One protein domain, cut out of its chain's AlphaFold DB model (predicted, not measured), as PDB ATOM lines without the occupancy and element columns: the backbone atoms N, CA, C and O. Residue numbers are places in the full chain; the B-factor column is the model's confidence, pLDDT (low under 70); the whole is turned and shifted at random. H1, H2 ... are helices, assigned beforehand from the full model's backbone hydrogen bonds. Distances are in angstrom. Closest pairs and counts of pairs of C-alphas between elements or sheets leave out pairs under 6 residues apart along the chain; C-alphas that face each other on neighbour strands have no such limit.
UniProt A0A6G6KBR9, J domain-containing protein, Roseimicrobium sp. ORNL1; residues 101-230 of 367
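AT A GLANCE: This is residues 101 to 230 of the 367 residues of the protein "J domain-containing protein" of Roseimicrobium sp. ORNL1 (UniProt A0A6G6KBR9). Three helices, H5, H8 and H9, stand side by side in a row, with H6 slanting over them, and together these four form a bundle that runs up and down, each helix against the one before it. H4 packs on H5 and H6, H2 and H3 pack on H5 away from H9, and H1 lies loosely at the end of the domain beyond H5. The printed part has 130 residues with nine named helices, H1 to H9 in chain order, and no named strand; its class is all helix. It is compact, with a radius of gyration of the C-alphas of 14.1 A, and rounded, spanning 36 by 30 by 22 A.

IN THESE COORDINATES: The longest helices by residues have 14 each: H8, residues 195 to 208, 19.8 A from first to last C-alpha; H9, residues 213 to 226, also 19.8 A; and H1, residues 102 to 115, 20.2 A. C-alpha 102 is at (184.697, 184.140, 202.439) and C-alpha 226 at (183.696, 154.841, 197.681). H5 is residues 159 to 171, 18.1 A, beginning at C-alpha 159 at (181.386, 171.052, 199.365). H6 is residues 175 to 187, 18.3 A, and H2 residues 120 to 132, 17.7 A. The shorter ones are H3, residues 135 to 144, H4, residues 147 to 155, and H7, residues 189 to 192.

HOW THE PARTS SIT: H8 and H9 form a helical hairpin at a shallow tilt of 12 degrees; their closest C-alphas, of Ala 205 and Thr 216, are 5.3 A apart. H8 touches H5 the same way at a shallow tilt of 9 degrees, Leu 159 to Ala 197 at 6.8 A between closest C-alphas. H6 touches H9 at a steep tilt of 40 degrees, closest C-alphas Val 186 and Met 219, 6.0 A. H5 is the hub, touching five helices; among them is H3, closest C-alphas Ser 138 and Ala 168, 4.9 A. H2 touches H5 at a tilt of 36 degrees, only just steep, closest C-alphas Arg 130 and Ala 167, 6.1 A. H4 touches H7, closest C-alphas Glu 155 and Ala 191, 4.7 A. H1 touches no helix. Every O i to N i+4 pair is within hydrogen-bond range in H1, H2, H4, H5, H6 and H8, but 4 of 6 in H3 and 8 of 10 in H9; H7 is too short for one.

THE WHOLE: The two C-alphas farthest apart, of Thr 136 and Pro 229, are 41.2 A apart. The printed part has no cut, and the links between the helices are tight. The mean pLDDT of the printed part is 80.3; residues 112 to 113 and 115 to 138 are under 70.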
ATOM      1  N   LYS A 101     186.071 188.367 200.866       82.06
ATOM      2  CA  LYS A 101     185.585 187.813 202.133       82.06
ATOM      3  C   LYS A 101     184.847 186.515 201.882       82.06
ATOM      4  O   LYS A 101     183.902 186.461 201.096       82.06
ATOM      5  N   LEU A 102     185.258 185.476 202.598       74.38
ATOM      6  CA  LEU A 102     184.697 184.140 202.439       74.38
ATOM      7  C   LEU A 102     183.209 184.107 202.830       74.38
ATOM      8  O   LEU A 102     182.412 183.463 202.156       74.38
ATOM      9  N   GLU A 103     182.812 184.884 203.841       82.56
ATOM     10  CA  GLU A 103     181.429 184.966 204.318       82.56
ATOM     11  C   GLU A 103     180.485 185.583 203.278       82.56
ATOM     12  O   GLU A 103     179.341 185.153 203.131       82.56
ATOM     13  N   GLU A 104     180.951 186.593 202.540       82.75
ATOM     14  CA  GLU A 104     180.151 187.228 201.487       82.75
ATOM     15  C   GLU A 104     179.963 186.283 200.298       82.75
ATOM     16  O   GLU A 104     178.888 186.238 199.694       82.75
ATOM     17  N   LEU A 105     180.988 185.484 200.009       74.94
ATOM     18  CA  LEU A 105     180.955 184.475 198.966       74.94
ATOM     19  C   LEU A 105     180.005 183.333 199.325       74.94
ATOM     20  O   LEU A 105     179.138 182.990 198.527       74.94
ATOM     21  N   GLU A 106     180.060 182.824 200.551       74.44
ATOM     22  CA  GLU A 106     179.094 181.845 201.066       74.44
ATOM     23  C   GLU A 106     177.655 182.359 201.032       74.44
ATOM     24  O   GLU A 106     176.750 181.658 200.578       74.44
ATOM     25  N   ALA A 107     177.436 183.606 201.453       81.94
ATOM     26  CA  ALA A 107     176.118 184.222 201.381       81.94
ATOM     27  C   ALA A 107     175.621 184.327 199.930       81.94
ATOM     28  O   ALA A 107     174.418 184.204 199.675       81.94
ATOM     29  N   ALA A 108     176.529 184.545 198.972       78.25
ATOM     30  CA  ALA A 108     176.197 184.518 197.556       78.25
ATOM     31  C   ALA A 108     175.796 183.104 197.098       78.25
ATOM     32  O   ALA A 108     174.744 182.942 196.477       78.25
ATOM     33  N   PHE A 109     176.565 182.083 197.477       71.62
ATOM     34  CA  PHE A 109     176.266 180.677 197.190       71.62
ATOM     35  C   PHE A 109     174.898 180.246 197.709       71.62
ATOM     36  O   PHE A 109     174.074 179.762 196.933       71.62
ATOM     37  N   GLU A 110     174.611 180.486 198.989       75.50
ATOM     38  CA  GLU A 110     173.322 180.121 199.578       75.50
ATOM     39  C   GLU A 110     172.148 180.778 198.846       75.50
ATOM     40  O   GLU A 110     171.088 180.177 198.665       75.50
ATOM     41  N   ARG A 111     172.312 182.039 198.434       77.31
ATOM     42  CA  ARG A 111     171.280 182.779 197.699       77.31
ATOM     43  C   ARG A 111     171.047 182.203 196.309       77.31
ATOM     44  O   ARG A 111     169.898 182.188 195.870       77.31
ATOM     45  N   ILE A 112     172.098 181.746 195.630       69.31
ATOM     46  CA  ILE A 112     171.971 181.112 194.315       69.31
ATOM     47  C   ILE A 112     171.316 179.740 194.466       69.31
ATOM     48  O   ILE A 112     170.298 179.493 193.826       69.31
ATOM     49  N   GLN A 113     171.793 178.907 195.392       68.19
ATOM     50  CA  GLN A 113     171.201 177.596 195.677       68.19
ATOM     51  C   GLN A 113     169.711 177.682 196.027       68.19
ATOM     52  O   GLN A 113     168.909 176.924 195.491       68.19
ATOM     53  N   LYS A 114     169.306 178.653 196.861       71.19
ATOM     54  CA  LYS A 114     167.887 178.882 197.203       71.19
ATOM     55  C   LYS A 114     167.017 179.190 195.982       71.19
ATOM     56  O   LYS A 114     165.828 178.889 195.996       71.19
ATOM     57  N   LYS A 115     167.587 179.807 194.944       66.00
ATOM     58  CA  LYS A 115     166.883 180.150 193.698       66.00
ATOM     59  C   LYS A 115     166.909 179.028 192.660       66.00
ATOM     60  O   LYS A 115     166.092 179.044 191.744       66.00
ATOM     61  N   THR A 116     167.813 178.062 192.798       57.41
ATOM     62  CA  THR A 116     167.943 176.910 191.898       57.41
ATOM     63  C   THR A 116     168.017 175.616 192.704       57.41
ATOM     64  O   THR A 116     169.111 175.084 192.882       57.41
ATOM     65  N   PRO A 117     166.888 175.108 193.224       50.19
ATOM     66  CA  PRO A 117     166.868 173.831 193.926       50.19
ATOM     67  C   PRO A 117     167.103 172.650 192.968       50.19
ATOM     68  O   PRO A 117     166.744 172.706 191.792       50.19
ATOM     69  N   GLY A 118     167.682 171.568 193.494       49.69
ATOM     70  CA  GLY A 118     167.916 170.306 192.778       49.69
ATOM     71  C   GLY A 118     169.398 169.984 192.563       49.69
ATOM     72  O   GLY A 118     170.274 170.814 192.805       49.69
ATOM     73  N   TRP A 119     169.690 168.768 192.096       42.44
ATOM     74  CA  TRP A 119     171.064 168.270 191.930       42.44
ATOM     75  C   TRP A 119     171.871 169.026 190.853       42.44
ATOM     76  O   TRP A 119     173.090 169.131 190.944       42.44
ATOM     77  N   TRP A 120     171.194 169.674 189.896       44.69
ATOM     78  CA  TRP A 120     171.819 170.583 188.922       44.69
ATOM     79  C   TRP A 120     172.322 171.894 189.515       44.69
ATOM     80  O   TRP A 120     173.049 172.614 188.836       44.69
ATOM     81  N   SER A 121     171.957 172.230 190.756       51.31
ATOM     82  CA  SER A 121     172.498 173.409 191.442       51.31
ATOM     83  C   SER A 121     174.020 173.343 191.511       51.31
ATOM     84  O   SER A 121     174.684 174.318 191.191       51.31
ATOM     85  N   THR A 122     174.568 172.166 191.795       49.97
ATOM     86  CA  THR A 122     175.999 171.878 191.843       49.97
ATOM     87  C   THR A 122     176.696 172.081 190.497       49.97
ATOM     88  O   THR A 122     177.666 172.834 190.412       49.97
ATOM     89  N   VAL A 123     176.179 171.462 189.432       49.28
ATOM     90  CA  VAL A 123     176.743 171.579 188.075       49.28
ATOM     91  C   VAL A 123     176.633 173.021 187.576       49.28
ATOM     92  O   VAL A 123     177.587 173.584 187.042       49.28
ATOM     93  N   ARG A 124     175.487 173.665 187.822       56.25
ATOM     94  CA  ARG A 124     175.261 175.070 187.487       56.25
ATOM     95  C   ARG A 124     176.162 175.998 188.296       56.25
ATOM     96  O   ARG A 124     176.620 176.981 187.733       56.25
ATOM     97  N   MET A 125     176.449 175.709 189.568       57.81
ATOM     98  CA  MET A 125     177.398 176.479 190.378       57.81
ATOM     99  C   MET A 125     178.818 176.352 189.838       57.81
ATOM    100  O   MET A 125     179.471 177.373 189.651       57.81
ATOM    101  N   ALA A 126     179.278 175.140 189.521       55.91
ATOM    102  CA  ALA A 126     180.588 174.939 188.907       55.91
ATOM    103  C   ALA A 126     180.717 175.728 187.588       55.91
ATOM    104  O   ALA A 126     181.715 176.412 187.376       55.91
ATOM    105  N   MET A 127     179.674 175.720 186.749       55.47
ATOM    106  CA  MET A 127     179.620 176.513 185.512       55.47
ATOM    107  C   MET A 127     179.555 178.027 185.774       55.47
ATOM    108  O   MET A 127     180.291 178.792 185.164       55.47
ATOM    109  N   LEU A 128     178.723 178.476 186.720       59.50
ATOM    110  CA  LEU A 128     178.578 179.886 187.095       59.50
ATOM    111  C   LEU A 128     179.874 180.479 187.632       59.50
ATOM    112  O   LEU A 128     180.183 181.629 187.336       59.50
ATOM    113  N   LEU A 129     180.602 179.722 188.444       60.00
ATOM    114  CA  LEU A 129     181.907 180.133 188.934       60.00
ATOM    115  C   LEU A 129     182.897 180.177 187.784       60.00
ATOM    116  O   LEU A 129     183.571 181.182 187.616       60.00
ATOM    117  N   ARG A 130     182.921 179.147 186.936       59.84
ATOM    118  CA  ARG A 130     183.841 179.057 185.802       59.84
ATOM    119  C   ARG A 130     183.670 180.189 184.783       59.84
ATOM    120  O   ARG A 130     184.668 180.748 184.349       59.84
ATOM    121  N   ASP A 131     182.434 180.562 184.452       56.62
ATOM    122  CA  ASP A 131     182.138 181.615 183.467       56.62
ATOM    123  C   ASP A 131     182.336 183.042 184.012       56.62
ATOM    124  O   ASP A 131     182.382 184.003 183.241       56.62
ATOM    125  N   ASN A 132     182.396 183.205 185.341       55.38
ATOM    126  CA  ASN A 132     182.397 184.519 186.001       55.38
ATOM    127  C   ASN A 132     183.586 184.768 186.928       55.38
ATOM    128  O   ASN A 132     183.701 185.874 187.461       55.38
ATOM    129  N   LEU A 133     184.451 183.775 187.130       59.41
ATOM    130  CA  LEU A 133     185.759 183.946 187.742       59.41
ATOM    131  C   LEU A 133     186.581 184.835 186.808       59.41
ATOM    132  O   LEU A 133     187.253 184.369 185.895       59.41
ATOM    133  N   GLU A 134     186.499 186.149 187.021       56.19
ATOM    134  CA  GLU A 134     187.466 187.055 186.419       56.19
ATOM    135  C   GLU A 134     188.885 186.623 186.833       56.19
ATOM    136  O   GLU A 134     189.079 186.138 187.957       56.19
ATOM    137  N   PRO A 135     189.901 186.839 185.978       57.66
ATOM    138  CA  PRO A 135     191.284 186.467 186.282       57.66
ATOM    139  C   PRO A 135     191.771 186.985 187.648       57.66
ATOM    140  O   PRO A 135     192.525 186.316 188.349       57.66
ATOM    141  N   THR A 136     191.287 188.158 188.068       49.88
ATOM    142  CA  THR A 136     191.608 188.792 189.356       49.88
ATOM    143  C   THR A 136     190.926 188.131 190.558       49.88
ATOM    144  O   THR A 136     191.520 188.061 191.633       49.88
ATOM    145  N   ALA A 137     189.708 187.612 190.389       55.84
ATOM    146  CA  ALA A 137     188.986 186.890 191.434       55.84
ATOM    147  C   ALA A 137     189.601 185.505 191.687       55.84
ATOM    148  O   ALA A 137     189.718 185.087 192.839       55.84
ATOM    149  N   SER A 138     190.059 184.835 190.625       65.25
ATOM    150  CA  SER A 138     190.769 183.554 190.733       65.25
ATOM    151  C   SER A 138     192.081 183.691 191.506       65.25
ATOM    152  O   SER A 138     192.366 182.863 192.368       65.25
ATOM    153  N   ALA A 139     192.845 184.764 191.265       73.81
ATOM    154  CA  ALA A 139     194.144 184.983 191.904       73.81
ATOM    155  C   ALA A 139     194.054 185.021 193.438       73.81
ATOM    156  O   ALA A 139     194.806 184.326 194.116       73.81
ATOM    157  N   TRP A 140     193.083 185.755 193.997       79.31
ATOM    158  CA  TRP A 140     192.901 185.813 195.451       79.31
ATOM    159  C   TRP A 140     192.571 184.440 196.058       79.31
ATOM    160  O   TRP A 140     193.133 184.075 197.091       79.31
ATOM    161  N   VAL A 141     191.683 183.661 195.424       79.38
ATOM    162  CA  VAL A 141     191.296 182.323 195.908       79.38
ATOM    163  C   VAL A 141     192.499 181.378 195.897       79.38
ATOM    164  O   VAL A 141     192.758 180.697 196.891       79.38
ATOM    165  N   VAL A 142     193.256 181.382 194.798       82.81
ATOM    166  CA  VAL A 142     194.469 180.573 194.615       82.81
ATOM    167  C   VAL A 142     195.526 180.926 195.664       82.81
ATOM    168  O   VAL A 142     196.077 180.052 196.331       82.81
ATOM    169  N   GLU A 143     195.770 182.217 195.892       86.06
ATOM    170  CA  GLU A 143     196.750 182.679 196.875       86.06
ATOM    171  C   GLU A 143     196.343 182.355 198.315       86.06
ATOM    172  O   GLU A 143     197.209 182.073 199.151       86.06
ATOM    173  N   ARG A 144     195.040 182.372 198.618       86.94
ATOM    174  CA  ARG A 144     194.524 182.312 199.990       86.94
ATOM    175  C   ARG A 144     194.306 180.904 200.533       86.94
ATOM    176  O   ARG A 144     194.470 180.731 201.746       86.94
ATOM    177  N   PHE A 145     193.898 179.958 199.690       90.44
ATOM    178  CA  PHE A 145     193.458 178.628 200.118       90.44
ATOM    179  C   PHE A 145     194.415 177.532 199.657       90.44
ATOM    180  O   PHE A 145     195.024 177.617 198.592       90.44
ATOM    181  N   ARG A 146     194.570 176.505 200.489       94.31
ATOM    182  CA  ARG A 146     195.439 175.347 200.264       94.31
ATOM    183  C   ARG A 146     194.619 174.060 200.215       94.31
ATOM    184  O   ARG A 146     193.481 174.012 200.674       94.31
ATOM    185  N   ALA A 147     195.237 172.986 199.728       95.31
ATOM    186  CA  ALA A 147     194.663 171.637 199.713       95.31
ATOM    187  C   ALA A 147     194.128 171.192 201.086       95.31
ATOM    188  O   ALA A 147     193.065 170.584 201.171       95.31
ATOM    189  N   GLN A 148     194.820 171.569 202.164       95.25
ATOM    190  CA  GLN A 148     194.402 171.253 203.528       95.25
ATOM    191  C   GLN A 148     193.073 171.929 203.914       95.25
ATOM    192  O   GLN A 148     192.225 171.275 204.514       95.25
ATOM    193  N   ASP A 149     192.855 173.187 203.510       93.62
ATOM    194  CA  ASP A 149     191.591 173.894 203.764       93.62
ATOM    195  C   ASP A 149     190.424 173.198 203.046       93.62
ATOM    196  O   ASP A 149     189.342 173.027 203.607       93.62
ATOM    197  N   VAL A 150     190.658 172.768 201.798       92.94
ATOM    198  CA  VAL A 150     189.654 172.063 200.988       92.94
ATOM    199  C   VAL A 150     189.295 170.722 201.618       92.94
ATOM    200  O   VAL A 150     188.112 170.398 201.716       92.94
ATOM    201  N   LEU A 151     190.284 169.967 202.102       94.12
ATOM    202  CA  LEU A 151     190.044 168.693 202.777       94.12
ATOM    203  C   LEU A 151     189.228 168.874 204.066       94.12
ATOM    204  O   LEU A 151     188.254 168.158 204.280       94.12
ATOM    205  N   GLU A 152     189.567 169.869 204.890       93.38
ATOM    206  CA  GLU A 152     188.823 170.184 206.120       93.38
ATOM    207  C   GLU A 152     187.372 170.584 205.829       93.38
ATOM    208  O   GLU A 152     186.446 170.222 206.557       93.38
ATOM    209  N   TRP A 153     187.138 171.326 204.746       91.50
ATOM    210  CA  TRP A 153     185.780 171.658 204.325       91.50
ATOM    211  C   TRP A 153     185.028 170.460 203.768       91.50
ATOM    212  O   TRP A 153     183.825 170.368 204.003       91.50
ATOM    213  N   MET A 154     185.707 169.551 203.074       91.19
ATOM    214  CA  MET A 154     185.119 168.309 202.592       91.19
ATOM    215  C   MET A 154     184.654 167.437 203.765       91.19
ATOM    216  O   MET A 154     183.489 167.047 203.801       91.19
ATOM    217  N   GLU A 155     185.507 167.256 204.781       90.12
ATOM    218  CA  GLU A 155     185.177 166.557 206.034       90.12
ATOM    219  C   GLU A 155     184.008 167.224 206.780       90.12
ATOM    220  O   GLU A 155     183.151 166.549 207.351       90.12
ATOM    221  N   ALA A 156     183.928 168.557 206.737       87.31
ATOM    222  CA  ALA A 156     182.832 169.327 207.320       87.31
ATOM    223  C   ALA A 156     181.563 169.387 206.441       87.31
ATOM    224  O   ALA A 156     180.611 170.086 206.799       87.31
ATOM    225  N   GLY A 157     181.538 168.724 205.279       84.19
ATOM    226  CA  GLY A 157     180.408 168.733 204.342       84.19
ATOM    227  C   GLY A 157     180.184 170.065 203.612       84.19
ATOM    228  O   GLY A 157     179.133 170.280 203.013       84.19
ATOM    229  N   ARG A 158     181.155 170.984 203.631       84.19
ATOM    230  CA  ARG A 158     181.092 172.299 202.968       84.19
ATOM    231  C   ARG A 158     181.594 172.237 201.525       84.19
ATOM    232  O   ARG A 158     182.517 172.952 201.130       84.19
ATOM    233  N   LEU A 159     180.952 171.390 200.726       82.38
ATOM    234  CA  LEU A 159     181.386 171.052 199.365       82.38
ATOM    235  C   LEU A 159     181.318 172.222 198.376       82.38
ATOM    236  O   LEU A 159     182.107 172.277 197.439       82.38
ATOM    237  N   GLU A 160     180.458 173.211 198.618       75.12
ATOM    238  CA  GLU A 160     180.384 174.420 197.784       75.12
ATOM    239  C   GLU A 160     181.672 175.244 197.823       75.12
ATOM    240  O   GLU A 160     182.142 175.728 196.793       75.12
ATOM    241  N   ARG A 161     182.303 175.343 199.002       81.81
ATOM    242  CA  ARG A 161     183.603 176.015 199.132       81.81
ATOM    243  C   ARG A 161     184.691 175.246 198.392       81.81
ATOM    244  O   ARG A 161     185.567 175.848 197.781       81.81
ATOM    245  N   CYS A 162     184.610 173.920 198.432       87.31
ATOM    246  CA  CYS A 162     185.556 173.050 197.753       87.31
ATOM    247  C   CYS A 162     185.459 173.235 196.231       87.31
ATOM    248  O   CYS A 162     186.469 173.488 195.585       87.31
ATOM    249  N   ARG A 163     184.242 173.215 195.669       81.31
ATOM    250  CA  ARG A 163     183.991 173.440 194.233       81.31
ATOM    251  C   ARG A 163     184.486 174.792 193.747       81.31
ATOM    252  O   ARG A 163     185.059 174.873 192.667       81.31
ATOM    253  N   LEU A 164     184.300 175.840 194.545       76.62
ATOM    254  CA  LEU A 164     184.841 177.159 194.244       76.62
ATOM    255  C   LEU A 164     186.359 177.145 194.126       76.62
ATOM    256  O   LEU A 164     186.897 177.641 193.139       76.62
ATOM    257  N   VAL A 165     187.036 176.624 195.146       84.94
ATOM    258  CA  VAL A 165     188.497 176.616 195.168       84.94
ATOM    259  C   VAL A 165     189.035 175.755 194.031       84.94
ATOM    260  O   VAL A 165     189.934 176.198 193.326       84.94
ATOM    261  N   LEU A 166     188.423 174.597 193.774       86.00
ATOM    262  CA  LEU A 166     188.772 173.755 192.633       86.00
ATOM    263  C   LEU A 166     188.557 174.465 191.296       86.00
ATOM    264  O   LEU A 166     189.438 174.411 190.449       86.00
ATOM    265  N   ALA A 167     187.439 175.170 191.105       78.06
ATOM    266  CA  ALA A 167     187.195 175.936 189.883       78.06
ATOM    267  C   ALA A 167     188.206 177.080 189.707       78.06
ATOM    268  O   ALA A 167     188.649 177.342 188.590       78.06
ATOM    269  N   ALA A 168     188.601 177.746 190.796       79.75
ATOM    270  CA  ALA A 168     189.617 178.793 190.762       79.75
ATOM    271  C   ALA A 168     191.012 178.232 190.457       79.75
ATOM    272  O   ALA A 168     191.716 178.798 189.625       79.75
ATOM    273  N   TRP A 169     191.399 177.115 191.081       86.56
ATOM    274  CA  TRP A 169     192.647 176.415 190.776       86.56
ATOM    275  C   TRP A 169     192.661 175.902 189.345       86.56
ATOM    276  O   TRP A 169     193.650 176.087 188.655       86.56
ATOM    277  N   GLU A 170     191.561 175.332 188.862       80.88
ATOM    278  CA  GLU A 170     191.425 174.888 187.480       80.88
ATOM    279  C   GLU A 170     191.593 176.055 186.498       80.88
ATOM    280  O   GLU A 170     192.381 175.966 185.557       80.88
ATOM    281  N   HIS A 171     190.895 177.171 186.724       75.94
ATOM    282  CA  HIS A 171     190.984 178.358 185.872       75.94
ATOM    283  C   HIS A 171     192.391 178.976 185.893       75.94
ATOM    284  O   HIS A 171     192.946 179.346 184.857       75.94
ATOM    285  N   ALA A 172     193.001 179.030 187.076       78.81
ATOM    286  CA  ALA A 172     194.386 179.440 187.253       78.81
ATOM    287  C   ALA A 172     195.393 178.361 186.832       78.81
ATOM    288  O   ALA A 172     196.591 178.645 186.895       78.81
ATOM    289  N   GLY A 173     194.918 177.181 186.396       79.31
ATOM    290  CA  GLY A 173     195.632 175.922 186.144       79.31
ATOM    291  C   GLY A 173     196.743 175.627 187.140       79.31
ATOM    292  O   GLY A 173     197.872 175.339 186.754       79.31
ATOM    293  N   ASP A 174     196.402 175.746 188.413       86.75
ATOM    294  CA  ASP A 174     197.249 175.446 189.550       86.75
ATOM    295  C   ASP A 174     197.253 173.935 189.817       86.75
ATOM    296  O   ASP A 174     196.533 173.398 190.666       86.75
ATOM    297  N   SER A 175     198.056 173.236 189.020       88.00
ATOM    298  CA  SER A 175     198.221 171.786 189.093       88.00
ATOM    299  C   SER A 175     198.861 171.333 190.412       88.00
ATOM    300  O   SER A 175     198.581 170.232 190.883       88.00
ATOM    301  N   GLN A 176     199.655 172.188 191.061       91.62
ATOM    302  CA  GLN A 176     200.347 171.866 192.308       91.62
ATOM    303  C   GLN A 176     199.378 171.730 193.492       91.62
ATOM    304  O   GLN A 176     199.488 170.790 194.291       91.62
ATOM    305  N   HIS A 177     198.413 172.645 193.620       93.62
ATOM    306  CA  HIS A 177     197.378 172.514 194.646       93.62
ATOM    307  C   HIS A 177     196.470 171.306 194.389       93.62
ATOM    308  O   HIS A 177     196.111 170.606 195.340       93.62
ATOM    309  N   ALA A 178     196.151 171.028 193.121       92.56
ATOM    310  CA  ALA A 178     195.376 169.856 192.718       92.56
ATOM    311  C   ALA A 178     196.070 168.545 193.109       92.56
ATOM    312  O   ALA A 178     195.456 167.688 193.742       92.56
ATOM    313  N   GLU A 179     197.365 168.430 192.806       95.19
ATOM    314  CA  GLU A 179     198.189 167.274 193.162       95.19
ATOM    315  C   GLU A 179     198.207 167.045 194.672       95.19
ATOM    316  O   GLU A 179     197.945 165.942 195.152       95.19
ATOM    317  N   THR A 180     198.466 168.113 195.431       97.31
ATOM    318  CA  THR A 180     198.527 168.040 196.893       97.31
ATOM    319  C   THR A 180     197.184 167.589 197.472       97.31
ATOM    320  O   THR A 180     197.144 166.808 198.420       97.31
ATOM    321  N   LEU A 181     196.070 168.065 196.907       97.19
ATOM    322  CA  LEU A 181     194.739 167.651 197.337       97.19
ATOM    323  C   LEU A 181     194.452 166.188 196.986       97.19
ATOM    324  O   LEU A 181     193.910 165.480 197.831       97.19
ATOM    325  N   ILE A 182     194.860 165.716 195.805       96.75
ATOM    326  CA  ILE A 182     194.756 164.296 195.441       96.75
ATOM    327  C   ILE A 182     195.507 163.431 196.450       96.75
ATOM    328  O   ILE A 182     194.930 162.491 196.992       96.75
ATOM    329  N   ASP A 183     196.751 163.787 196.769       97.38
ATOM    330  CA  ASP A 183     197.555 163.046 197.742       97.38
ATOM    331  C   ASP A 183     196.889 162.996 199.119       97.38
ATOM    332  O   ASP A 183     196.854 161.943 199.760       97.38
ATOM    333  N   LEU A 184     196.318 164.115 199.569       97.44
ATOM    334  CA  LEU A 184     195.590 164.179 200.832       97.44
ATOM    335  C   LEU A 184     194.326 163.312 200.824       97.44
ATOM    336  O   LEU A 184     194.071 162.604 201.798       97.44
ATOM    337  N   MET A 185     193.547 163.344 199.745       95.81
ATOM    338  CA  MET A 185     192.311 162.567 199.608       95.81
ATOM    339  C   MET A 185     192.586 161.063 199.501       95.81
ATOM    340  O   MET A 185     191.857 160.272 200.095       95.81
ATOM    341  N   VAL A 186     193.670 160.670 198.826       95.69
ATOM    342  CA  VAL A 186     194.128 159.274 198.774       95.69
ATOM    343  C   VAL A 186     194.595 158.797 200.152       95.69
ATOM    344  O   VAL A 186     194.277 157.685 200.566       95.69
ATOM    345  N   GLN A 187     195.307 159.641 200.908       95.94
ATOM    346  CA  GLN A 187     195.740 159.318 202.273       95.94
ATOM    347  C   GLN A 187     194.586 159.302 203.285       95.94
ATOM    348  O   GLN A 187     194.647 158.582 204.284       95.94
ATOM    349  N   LYS A 188     193.542 160.105 203.055       94.69
ATOM    350  CA  LYS A 188     192.384 160.265 203.942       94.69
ATOM    351  C   LYS A 188     191.069 160.099 203.169       94.69
ATOM    352  O   LYS A 188     190.278 161.039 203.091       94.69
ATOM    353  N   PRO A 189     190.762 158.886 202.677       92.25
ATOM    354  CA  PRO A 189     189.554 158.643 201.886       92.25
ATOM    355  C   PRO A 189     188.265 158.887 202.680       92.25
ATOM    356  O   PRO A 189     187.231 159.207 202.102       92.25
ATOM    357  N   ALA A 190     188.331 158.820 204.016       88.50
ATOM    358  CA  ALA A 190     187.219 159.151 204.906       88.50
ATOM    359  C   ALA A 190     186.723 160.605 204.766       88.50
ATOM    360  O   ALA A 190     185.586 160.880 205.139       88.50
ATOM    361  N   ALA A 191     187.526 161.518 204.203       85.69
ATOM    362  CA  ALA A 191     187.070 162.864 203.862       85.69
ATOM    363  C   ALA A 191     185.958 162.846 202.797       85.69
ATOM    364  O   ALA A 191     185.073 163.696 202.815       85.69
ATOM    365  N   MET A 192     185.933 161.833 201.922       89.06
ATOM    366  CA  MET A 192     184.898 161.627 200.904       89.06
ATOM    367  C   MET A 192     183.727 160.779 201.421       89.06
ATOM    368  O   MET A 192     183.266 159.860 200.753       89.06
ATOM    369  N   ALA A 193     183.233 161.057 202.627       82.44
ATOM    370  CA  ALA A 193     182.186 160.242 203.253       82.44
ATOM    371  C   ALA A 193     180.799 160.347 202.579       82.44
ATOM    372  O   ALA A 193     179.930 159.518 202.852       82.44
ATOM    373  N   SER A 194     180.564 161.358 201.735       83.06
ATOM    374  CA  SER A 194     179.294 161.571 201.028       83.06
ATOM    375  C   SER A 194     179.422 161.352 199.517       83.06
ATOM    376  O   SER A 194     180.482 161.581 198.939       83.06
ATOM    377  N   GLU A 195     178.320 160.971 198.859       78.81
ATOM    378  CA  GLU A 195     178.255 160.794 197.392       78.81
ATOM    379  C   GLU A 195     178.691 162.069 196.641       78.81
ATOM    380  O   GLU A 195     179.438 162.004 195.666       78.81
ATOM    381  N   ASP A 196     178.326 163.246 197.157       77.88
ATOM    382  CA  ASP A 196     178.744 164.532 196.591       77.88
ATOM    383  C   ASP A 196     180.256 164.788 196.733       77.88
ATOM    384  O   ASP A 196     180.860 165.411 195.856       77.88
ATOM    385  N   ALA A 197     180.879 164.328 197.824       85.00
ATOM    386  CA  ALA A 197     182.320 164.457 198.035       85.00
ATOM    387  C   ALA A 197     183.107 163.483 197.145       85.00
ATOM    388  O   ALA A 197     184.142 163.858 196.599       85.00
ATOM    389  N   VAL A 198     182.581 162.271 196.932       84.31
ATOM    390  CA  VAL A 198     183.120 161.310 195.955       84.31
ATOM    391  C   VAL A 198     183.028 161.878 194.538       84.31
ATOM    392  O   VAL A 198     184.000 161.827 193.789       84.31
ATOM    393  N   THR A 199     181.900 162.502 194.190       81.62
ATOM    394  CA  THR A 199     181.727 163.185 192.898       81.62
ATOM    395  C   THR A 199     182.755 164.303 192.721       81.62
ATOM    396  O   THR A 199     183.357 164.432 191.659       81.62
ATOM    397  N   LEU A 200     183.023 165.076 193.776       84.31
ATOM    398  CA  LEU A 200     184.054 166.110 193.746       84.31
ATOM    399  C   LEU A 200     185.466 165.530 193.551       84.31
ATOM    400  O   LEU A 200     186.268 166.091 192.808       84.31
ATOM    401  N   GLY A 201     185.761 164.395 194.191       89.44
ATOM    402  CA  GLY A 201     187.006 163.659 193.974       89.44
ATOM    403  C   GLY A 201     187.156 163.173 192.534       89.44
ATOM    404  O   GLY A 201     188.228 163.319 191.952       89.44
ATOM    405  N   TYR A 202     186.073 162.687 191.925       86.75
ATOM    406  CA  TYR A 202     186.047 162.329 190.508       86.75
ATOM    407  C   TYR A 202     186.285 163.534 189.587       86.75
ATOM    408  O   TYR A 202     187.061 163.433 188.638       86.75
ATOM    409  N   GLU A 203     185.671 164.689 189.864       84.50
ATOM    410  CA  GLU A 203     185.901 165.915 189.085       84.50
ATOM    411  C   GLU A 203     187.372 166.352 189.130       84.50
ATOM    412  O   GLU A 203     187.938 166.727 188.101       84.50
ATOM    413  N   LEU A 204     187.994 166.272 190.310       90.12
ATOM    414  CA  LEU A 204     189.414 166.554 190.501       90.12
ATOM    415  C   LEU A 204     190.300 165.542 189.758       90.12
ATOM    416  O   LEU A 204     191.224 165.952 189.061       90.12
ATOM    417  N   ALA A 205     190.003 164.244 189.856       90.00
ATOM    418  CA  ALA A 205     190.742 163.187 189.159       90.00
ATOM    419  C   ALA A 205     190.660 163.341 187.632       90.00
ATOM    420  O   ALA A 205     191.671 163.251 186.938       90.00
ATOM    421  N   SER A 206     189.461 163.643 187.126       84.44
ATOM    422  CA  SER A 206     189.194 163.874 185.702       84.44
ATOM    423  C   SER A 206     189.992 165.053 185.160       84.44
ATOM    424  O   SER A 206     190.507 164.997 184.046       84.44
ATOM    425  N   TRP A 207     190.095 166.127 185.948       84.56
ATOM    426  CA  TRP A 207     190.949 167.262 185.625       84.56
ATOM    427  C   TRP A 207     192.423 166.862 185.630       84.56
ATOM    428  O   TRP A 207     193.132 167.069 184.648       84.56
ATOM    429  N   TYR A 208     192.879 166.237 186.710       90.31
ATOM    430  CA  TYR A 208     194.293 165.955 186.917       90.31
ATOM    431  C   TYR A 208     194.854 164.831 186.028       90.31
ATOM    432  O   TYR A 208     196.071 164.713 185.886       90.31
ATOM    433  N   ALA A 209     193.995 164.070 185.341       88.75
ATOM    434  CA  ALA A 209     194.377 163.072 184.338       88.75
ATOM    435  C   ALA A 209     195.316 163.621 183.245       88.75
ATOM    436  O   ALA A 209     196.176 162.905 182.742       88.75
ATOM    437  N   PHE A 210     195.219 164.917 182.932       86.38
ATOM    438  CA  PHE A 210     196.077 165.602 181.955       86.38
ATOM    439  C   PHE A 210     197.466 165.970 182.507       86.38
ATOM    440  O   PHE A 210     198.357 166.389 181.759       86.38
ATOM    441  N   TRP A 211     197.659 165.842 183.821       89.00
ATOM    442  CA  TRP A 211     198.904 166.162 184.514       89.00
ATOM    443  C   TRP A 211     199.652 164.920 184.979       89.00
ATOM    444  O   TRP A 211     200.876 164.888 184.848       89.00
ATOM    445  N   SER A 212     198.952 163.902 185.485       91.12
ATOM    446  CA  SER A 212     199.585 162.665 185.938       91.12
ATOM    447  C   SER A 212     198.637 161.474 185.890       91.12
ATOM    448  O   SER A 212     197.742 161.336 186.723       91.12
ATOM    449  N   GLU A 213     198.925 160.542 184.986       91.19
ATOM    450  CA  GLU A 213     198.273 159.232 184.944       91.19
ATOM    451  C   GLU A 213     198.396 158.489 186.287       91.19
ATOM    452  O   GLU A 213     197.410 157.985 186.818       91.19
ATOM    453  N   GLN A 214     199.598 158.457 186.873       92.88
ATOM    454  CA  GLN A 214     199.862 157.701 188.098       92.88
ATOM    455  C   GLN A 214     198.993 158.174 189.273       92.88
ATOM    456  O   GLN A 214     198.458 157.360 190.025       92.88
ATOM    457  N   LYS A 215     198.874 159.492 189.453       93.31
ATOM    458  CA  LYS A 215     198.087 160.079 190.546       93.31
ATOM    459  C   LYS A 215     196.590 159.911 190.300       93.31
ATOM    460  O   LYS A 215     195.853 159.652 191.248       93.31
ATOM    461  N   THR A 216     196.153 160.015 189.046       92.94
ATOM    462  CA  THR A 216     194.753 159.776 188.684       92.94
ATOM    463  C   THR A 216     194.349 158.329 188.936       92.94
ATOM    464  O   THR A 216     193.309 158.122 189.550       92.94
ATOM    465  N   HIS A 217     195.189 157.346 188.597       91.31
ATOM    466  CA  HIS A 217     194.941 155.935 188.934       91.31
ATOM    467  C   HIS A 217     194.871 155.694 190.442       91.31
ATOM    468  O   HIS A 217     193.940 155.057 190.924       91.31
ATOM    469  N   ALA A 218     195.794 156.274 191.217       92.00
ATOM    470  CA  ALA A 218     195.752 156.160 192.676       92.00
ATOM    471  C   ALA A 218     194.453 156.735 193.273       92.00
ATOM    472  O   ALA A 218     193.914 156.197 194.240       92.00
ATOM    473  N   MET A 219     193.936 157.822 192.697       94.50
ATOM    474  CA  MET A 219     192.631 158.364 193.069       94.50
ATOM    475  C   MET A 219     191.479 157.472 192.582       94.50
ATOM    476  O   MET A 219     190.526 157.274 193.332       94.50
ATOM    477  N   ALA A 220     191.557 156.911 191.373       91.19
ATOM    478  CA  ALA A 220     190.554 156.005 190.810       91.19
ATOM    479  C   ALA A 220     190.337 154.777 191.706       91.19
ATOM    480  O   ALA A 220     189.196 154.461 192.039       91.19
ATOM    481  N   ASP A 221     191.418 154.165 192.200       90.94
ATOM    482  CA  ASP A 221     191.364 153.043 193.147       90.94
ATOM    483  C   ASP A 221     190.553 153.393 194.405       90.94
ATOM    484  O   ASP A 221     189.728 152.609 194.886       90.94
ATOM    485  N   VAL A 222     190.759 154.600 194.938       92.25
ATOM    486  CA  VAL A 222     190.023 155.095 196.104       92.25
ATOM    487  C   VAL A 222     188.564 155.378 195.749       92.25
ATOM    488  O   VAL A 222     187.662 154.952 196.474       92.25
ATOM    489  N   LEU A 223     188.312 156.069 194.636       88.69
ATOM    490  CA  LEU A 223     186.966 156.401 194.172       88.69
ATOM    491  C   LEU A 223     186.139 155.141 193.916       88.69
ATOM    492  O   LEU A 223     184.992 155.086 194.349       88.69
ATOM    493  N   PHE A 224     186.714 154.102 193.310       88.69
ATOM    494  CA  PHE A 224     186.033 152.834 193.046       88.69
ATOM    495  C   PHE A 224     185.442 152.210 194.318       88.69
ATOM    496  O   PHE A 224     184.303 151.730 194.320       88.69
ATOM    497  N   LEU A 225     186.191 152.251 195.425       88.25
ATOM    498  CA  LEU A 225     185.743 151.725 196.714       88.25
ATOM    499  C   LEU A 225     184.612 152.564 197.326       88.25
ATOM    500  O   LEU A 225     183.731 152.012 197.990       88.25
ATOM    501  N   MET A 226     184.630 153.876 197.092       85.12
ATOM    502  CA  MET A 226     183.696 154.841 197.681       85.12
ATOM    503  C   MET A 226     182.433 155.051 196.833       85.12
ATOM    504  O   MET A 226     181.390 155.446 197.355       85.12
ATOM    505  N   LEU A 227     182.503 154.773 195.531       80.56
ATOM    506  CA  LEU A 227     181.399 154.952 194.600       80.56
ATOM    507  C   LEU A 227     180.263 153.949 194.864       80.56
ATOM    508  O   LEU A 227     180.514 152.755 195.104       80.56
ATOM    509  N   PRO A 228     178.992 154.389 194.752       78.19
ATOM    510  CA  PRO A 228     177.850 153.486 194.703       78.19
ATOM    511  C   PRO A 228     178.022 152.464 193.566       78.19
ATOM    512  O   PRO A 228     178.411 152.863 192.471       78.19
ATOM    513  N   PRO A 229     177.673 151.173 193.754       80.25
ATOM    514  CA  PRO A 229     177.875 150.141 192.729       80.25
ATOM    515  C   PRO A 229     177.313 150.495 191.348       80.25
ATOM    516  O   PRO A 229     177.931 150.174 190.344       80.25
ATOM    517  N   ARG A 230     176.181 151.212 191.311       79.12
ATOM    518  CA  ARG A 230     175.510 151.660 190.078       79.12
ATOM    519  C   ARG A 230     176.304 152.680 189.251       79.12
ATOM    520  O   ARG A 230     175.943 152.895 188.111       79.12
TER     521      ARG A 230